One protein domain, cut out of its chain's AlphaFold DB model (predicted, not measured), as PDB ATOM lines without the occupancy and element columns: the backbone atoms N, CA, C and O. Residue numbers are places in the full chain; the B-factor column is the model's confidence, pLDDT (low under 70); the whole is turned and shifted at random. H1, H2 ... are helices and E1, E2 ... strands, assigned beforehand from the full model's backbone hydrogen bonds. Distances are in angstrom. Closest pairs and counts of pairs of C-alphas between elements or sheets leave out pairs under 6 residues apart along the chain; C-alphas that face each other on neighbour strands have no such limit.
ATOM      1  N   ARG A  12      73.468  76.946 273.662       60.88
ATOM      2  CA  ARG A  12      73.137  75.708 272.940       60.88
ATOM      3  C   ARG A  12      73.174  75.857 271.416       60.88
ATOM      4  O   ARG A  12      73.272  74.845 270.734       60.88
ATOM      5  N   LEU A  13      73.120  77.080 270.886       61.78
ATOM      6  CA  LEU A  13      73.277  77.357 269.455       61.78
ATOM      7  C   LEU A  13      74.745  77.417 269.010       61.78
ATOM      8  O   LEU A  13      75.003  77.475 267.811       61.78
ATOM      9  N   ARG A  14      75.715  77.430 269.936       77.31
ATOM     10  CA  ARG A  14      77.140  77.493 269.589       77.31
ATOM     11  C   ARG A  14      77.699  76.099 269.382       77.31
ATOM     12  O   ARG A  14      77.640  75.255 270.280       77.31
ATOM     13  N   ASN A  15      78.320  75.899 268.231       77.06
ATOM     14  CA  ASN A  15      79.081  74.703 267.952       77.06
ATOM     15  C   ASN A  15      80.589  75.006 268.073       77.06
ATOM     16  O   ASN A  15      81.137  75.684 267.207       77.06
ATOM     17  N   PRO A  16      81.293  74.515 269.112       73.81
ATOM     18  CA  PRO A  16      82.710  74.827 269.346       73.81
ATOM     19  C   PRO A  16      83.664  74.249 268.282       73.81
ATOM     20  O   PRO A  16      84.871  74.469 268.362       73.81
ATOM     21  N   ILE A  17      83.145  73.478 267.318       77.75
ATOM     22  CA  ILE A  17      83.898  72.958 266.166       77.75
ATOM     23  C   ILE A  17      83.638  73.743 264.870       77.75
ATOM     24  O   ILE A  17      84.154  73.357 263.824       77.75
ATOM     25  N   GLU A  18      82.864  74.829 264.911       85.94
ATOM     26  CA  GLU A  18      82.760  75.754 263.780       85.94
ATOM     27  C   GLU A  18      84.001  76.646 263.684       85.94
ATOM     28  O   GLU A  18      84.595  77.041 264.687       85.94
ATOM     29  N   PHE A  19      84.401  76.968 262.454       91.44
ATOM     30  CA  PHE A  19      85.473  77.925 262.213       91.44
ATOM     31  C   PHE A  19      84.985  79.365 262.394       91.44
ATOM     32  O   PHE A  19      83.904  79.738 261.937       91.44
ATOM     33  N   GLY A  20      85.850  80.203 262.963       90.69
ATOM     34  CA  GLY A  20      85.640  81.642 263.057       90.69
ATOM     35  C   GLY A  20      84.981  82.086 264.360       90.69
ATOM     36  O   GLY A  20      85.072  81.434 265.397       90.69
ATOM     37  N   ARG A  21      84.375  83.275 264.323       87.88
ATOM     38  CA  ARG A  21      83.820  83.924 265.513       87.88
ATOM     39  C   ARG A  21      82.491  83.288 265.913       87.88
ATOM     40  O   ARG A  21      81.568  83.219 265.109       87.88
ATOM     41  N   LEU A  22      82.362  82.955 267.195       87.00
ATOM     42  CA  LEU A  22      81.115  82.452 267.761       87.00
ATOM     43  C   LEU A  22      80.078  83.580 267.957       87.00
ATOM     44  O   LEU A  22      80.423  84.656 268.461       87.00
ATOM     45  N   PRO A  23      78.794  83.350 267.623       84.38
ATOM     46  CA  PRO A  23      77.735  84.334 267.819       84.38
ATOM     47  C   PRO A  23      77.584  84.793 269.278       84.38
ATOM     48  O   PRO A  23      77.540  83.991 270.217       84.38
ATOM     49  N   GLY A  24      77.462  86.108 269.459       83.25
ATOM     50  CA  GLY A  24      77.248  86.745 270.762       83.25
ATOM     51  C   GLY A  24      78.502  86.925 271.619       83.25
ATOM     52  O   GLY A  24      78.392  87.548 272.666       83.25
ATOM     53  N   LEU A  25      79.671  86.439 271.184       86.25
ATOM     54  CA  LEU A  25      80.946  86.687 271.863       86.25
ATOM     55  C   LEU A  25      81.718  87.817 271.196       86.25
ATOM     56  O   LEU A  25      81.687  87.969 269.969       86.25
ATOM     57  N   LYS A  26      82.428  88.613 271.981       89.69
ATOM     58  CA  LYS A  26      83.339  89.670 271.538       89.69
ATOM     59  C   LYS A  26      84.774  89.264 271.868       89.69
ATOM     60  O   LYS A  26      85.032  88.466 272.762       89.69
ATOM     61  N   ALA A  27      85.722  89.801 271.100       89.62
ATOM     62  CA  ALA A  27      87.116  89.732 271.520       89.62
ATOM     63  C   ALA A  27      87.239  90.390 272.903       89.62
ATOM     64  O   ALA A  27      86.535  91.366 273.166       89.62
ATOM     65  N   TYR A  28      88.133  89.857 273.736       92.12
ATOM     66  CA  TYR A  28      88.339  90.255 275.134       92.12
ATOM     67  C   TYR A  28      87.239  89.848 276.125       92.12
ATOM     68  O   TYR A  28      87.371  90.175 277.302       92.12
ATOM     69  N   ASP A  29      86.201  89.112 275.704       93.12
ATOM     70  CA  ASP A  29      85.360  88.398 276.671       93.12
ATOM     71  C   ASP A  29      86.254  87.458 277.500       93.12
ATOM     72  O   ASP A  29      87.152  86.799 276.965       93.12
ATOM     73  N   SER A  30      86.035  87.437 278.812       94.62
ATOM     74  CA  SER A  30      86.892  86.745 279.773       94.62
ATOM     75  C   SER A  30      86.089  85.811 280.664       94.62
ATOM     76  O   SER A  30      84.934  86.090 280.983       94.62
ATOM     77  N   TRP A  31      86.748  84.751 281.118       92.44
ATOM     78  CA  TRP A  31      86.201  83.753 282.029       92.44
ATOM     79  C   TRP A  31      87.223  83.450 283.120       92.44
ATOM     80  O   TRP A  31      88.431  83.526 282.876       92.44
ATOM     81  N   ASP A  32      86.746  83.054 284.296       93.81
ATOM     82  CA  ASP A  32      87.609  82.816 285.459       93.81
ATOM     83  C   ASP A  32      88.304  81.448 285.390       93.81
ATOM     84  O   ASP A  32      89.243  81.164 286.138       93.81
ATOM     85  N   SER A  33      87.843  80.562 284.501       90.75
ATOM     86  CA  SER A  33      88.401  79.220 284.355       90.75
ATOM     87  C   SER A  33      88.242  78.643 282.947       90.75
ATOM     88  O   SER A  33      87.296  78.949 282.223       90.75
ATOM     89  N   GLN A  34      89.125  77.705 282.586       90.06
ATOM     90  CA  GLN A  34      88.982  76.913 281.356       90.06
ATOM     91  C   GLN A  34      87.672  76.112 281.341       90.06
ATOM     92  O   GLN A  34      87.077  75.908 280.283       90.06
ATOM     93  N   GLN A  35      87.210  75.682 282.518       90.81
ATOM     94  CA  GLN A  35      85.923  75.023 282.695       90.81
ATOM     95  C   GLN A  35      84.782  75.913 282.191       90.81
ATOM     96  O   GLN A  35      83.981  75.487 281.360       90.81
ATOM     97  N   GLU A  36      84.768  77.168 282.624       90.62
ATOM     98  CA  GLU A  36      83.769  78.143 282.210       90.62
ATOM     99  C   GLU A  36      83.869  78.450 280.704       90.62
ATOM    100  O   GLU A  36      82.859  78.375 280.007       90.62
ATOM    101  N   CYS A  37      85.076  78.625 280.143       90.44
ATOM    102  CA  CYS A  37      85.260  78.726 278.684       90.44
ATOM    103  C   CYS A  37      84.621  77.549 277.919       90.44
ATOM    104  O   CYS A  37      84.031  77.736 276.848       90.44
ATOM    105  N   CYS A  38      84.741  76.329 278.455       90.31
ATOM    106  CA  CYS A  38      84.150  75.132 277.856       90.31
ATOM    107  C   CYS A  38      82.626  75.115 277.970       90.31
ATOM    108  O   CYS A  38      81.940  74.768 277.004       90.31
ATOM    109  N   ASP A  39      82.095  75.512 279.124       88.25
ATOM    110  CA  ASP A  39      80.654  75.575 279.367       88.25
ATOM    111  C   ASP A  39      79.986  76.642 278.477       88.25
ATOM    112  O   ASP A  39      78.887  76.421 277.964       88.25
ATOM    113  N   PHE A  40      80.703  77.731 278.164       87.69
ATOM    114  CA  PHE A  40      80.303  78.752 277.185       87.69
ATOM    115  C   PHE A  40      80.558  78.370 275.714       87.69
ATOM    116  O   PHE A  40      80.251  79.165 274.814       87.69
ATOM    117  N   ARG A  41      81.071  77.154 275.463       88.88
ATOM    118  CA  ARG A  41      81.389  76.597 274.134       88.88
ATOM    119  C   ARG A  41      82.420  77.411 273.344       88.88
ATOM    120  O   ARG A  41      82.424  77.355 272.120       88.88
ATOM    121  N   VAL A  42      83.295  78.144 274.028       90.56
ATOM    122  CA  VAL A  42      84.399  78.899 273.407       90.56
ATOM    123  C   VAL A  42      85.503  77.949 272.961       90.56
ATOM    124  O   VAL A  42      86.023  78.048 271.855       90.56
ATOM    125  N   HIS A  43      85.820  76.989 273.829       92.62
ATOM    126  CA  HIS A  43      86.786  75.935 273.584       92.62
ATOM    127  C   HIS A  43      86.135  74.588 273.897       92.62
ATOM    128  O   HIS A  43      85.580  74.393 274.972       92.62
ATOM    129  N   GLY A  44      86.136  73.658 272.944       89.56
ATOM    130  CA  GLY A  44      85.323  72.441 273.042       89.56
ATOM    131  C   GLY A  44      85.802  71.396 274.056       89.56
ATOM    132  O   GLY A  44      85.122  70.384 274.221       89.56
ATOM    133  N   HIS A  45      86.954  71.594 274.703       89.81
ATOM    134  CA  HIS A  45      87.613  70.554 275.487       89.81
ATOM    135  C   HIS A  45      88.271  71.101 276.762       89.81
ATOM    136  O   HIS A  45      88.985  72.094 276.735       89.81
ATOM    137  N   ARG A  46      88.060  70.424 277.897       89.31
ATOM    138  CA  ARG A  46      88.501  70.910 279.219       89.31
ATOM    139  C   ARG A  46      89.998  70.750 279.483       89.31
ATOM    140  O   ARG A  46      90.532  71.475 280.305       89.31
ATOM    141  N   GLU A  47      90.645  69.793 278.822       89.38
ATOM    142  CA  GLU A  47      92.056  69.446 279.073       89.38
ATOM    143  C   GLU A  47      92.961  69.772 277.876       89.38
ATOM    144  O   GLU A  47      93.943  70.498 278.014       89.38
ATOM    145  N   ASN A  48      92.617  69.274 276.683       90.50
ATOM    146  CA  ASN A  48      93.301  69.621 275.438       90.50
ATOM    147  C   ASN A  48      93.310  71.132 275.219       90.50
ATOM    148  O   ASN A  48      92.280  71.776 275.356       90.50
ATOM    149  N   ARG A  49      94.469  71.661 274.826       92.69
ATOM    150  CA  ARG A  49      94.689  73.085 274.527       92.69
ATOM    151  C   ARG A  49      94.457  73.432 273.060       92.69
ATOM    152  O   ARG A  49      94.577  74.585 272.674       92.69
ATOM    153  N   MET A  50      94.159  72.436 272.236       94.56
ATOM    154  CA  MET A  50      93.916  72.568 270.807       94.56
ATOM    155  C   MET A  50      92.700  71.718 270.457       94.56
ATOM    156  O   MET A  50      92.648  70.534 270.798       94.56
ATOM    157  N   VAL A  51      91.714  72.325 269.797       93.56
ATOM    158  CA  VAL A  51      90.481  71.648 269.375       93.56
ATOM    159  C   VAL A  51      90.336  71.773 267.867       93.56
ATOM    160  O   VAL A  51      90.350  72.870 267.303       93.56
ATOM    161  N   GLY A  52      90.186  70.628 267.215       92.44
ATOM    162  CA  GLY A  52      90.105  70.511 265.770       92.44
ATOM    163  C   GLY A  52      89.756  69.097 265.334       92.44
ATOM    164  O   GLY A  52      89.568  68.203 266.160       92.44
ATOM    165  N   ASP A  53      89.673  68.905 264.026       91.88
ATOM    166  CA  ASP A  53      89.523  67.596 263.397       91.88
ATOM    167  C   ASP A  53      90.377  67.523 262.117       91.88
ATOM    168  O   ASP A  53      91.367  68.241 261.974       91.88
ATOM    169  N   ARG A  54      90.014  66.634 261.185       95.00
ATOM    170  CA  ARG A  54      90.729  66.442 259.916       95.00
ATOM    171  C   ARG A  54      90.735  67.676 259.009       95.00
ATOM    172  O   ARG A  54      91.579  67.739 258.123       95.00
ATOM    173  N   GLU A  55      89.819  68.620 259.199       94.75
ATOM    174  CA  GLU A  55      89.740  69.860 258.421       94.75
ATOM    175  C   GLU A  55      90.582  70.992 259.023       94.75
ATOM    176  O   GLU A  55      90.825  71.993 258.351       94.75
ATOM    177  N   GLY A  56      91.041  70.849 260.271       94.44
ATOM    178  CA  GLY A  56      91.942  71.802 260.915       94.44
ATOM    179  C   GLY A  56      91.555  72.179 262.343       94.44
ATOM    180  O   GLY A  56      90.660  71.598 262.961       94.44
ATOM    181  N   VAL A  57      92.272  73.174 262.866       94.62
ATOM    182  CA  VAL A  57      92.169  73.667 264.247       94.62
ATOM    183  C   VAL A  57      91.251  74.882 264.307       94.62
ATOM    184  O   VAL A  57      91.385  75.806 263.509       94.62
ATOM    185  N   ARG A  58      90.303  74.875 265.251       93.50
ATOM    186  CA  ARG A  58      89.259  75.906 265.393       93.50
ATOM    187  C   ARG A  58      89.535  76.837 266.566       93.50
ATOM    188  O   ARG A  58      89.187  78.010 266.515       93.50
ATOM    189  N   SER A  59      90.164  76.315 267.617       93.94
ATOM    190  CA  SER A  59      90.593  77.101 268.771       93.94
ATOM    191  C   SER A  59      91.844  76.512 269.418       93.94
ATOM    192  O   SER A  59      92.037  75.290 269.441       93.94
ATOM    193  N   ILE A  60      92.669  77.405 269.960       95.00
ATOM    194  CA  ILE A  60      93.864  77.101 270.748       95.00
ATOM    195  C   ILE A  60      93.836  77.887 272.063       95.00
ATOM    196  O   ILE A  60      93.251  78.967 272.124       95.00
ATOM    197  N   ILE A  61      94.476  77.349 273.100       94.88
ATOM    198  CA  ILE A  61      94.716  78.022 274.379       94.88
ATOM    199  C   ILE A  61      96.224  78.150 274.575       94.88
ATOM    200  O   ILE A  61      96.915  77.150 274.781       94.88
TER     201      ILE A  61
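Overview. This is residues 12 to 61 of the 76 residues of the protein "YDG domain-containing protein" of Phlebia centrifuga (UniProt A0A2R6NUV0). This is a domain with little regular structure: a small two-stranded hairpin, E1 and E2, makes one end, the short helix H1 lies toward the other, and the unnamed stretch of residues 12 to 33 loops along one side before leading into H1. The 50 printed residues hold one named helix and two named strands, in the order H1, E1, E2, with only 15 residues in named elements; the class is mixed. The whole is compact, with a radius of gyration of the C-alphas of 10.4 A and spans of 30 by 23 by 20 A.

Along the chain. H1 is residues 34 to 39, 8.7 A long, from C-alpha 34 at (88.982, 76.913, 281.356). E1 is residues 50 to 53, 9.9 A. E2 is residues 56 to 60, 11.3 A, ending at C-alpha 60 at (93.864, 77.101, 270.748).

Arrangement. E1 and E2 form an antiparallel hairpin at 161 degrees, with N 51 and O 59 3.0 A apart, within hydrogen-bond range. H1 and E2 are apart. In H1 every O i to N i+4 pair is within hydrogen-bond range.

Size, cuts and confidence. The C-alphas farthest apart, of Asp 32 and Arg 54, are 30.5 A apart. The printed part has no cut and no long link between named elements. Residues 12 to 13 are under pLDDT 70.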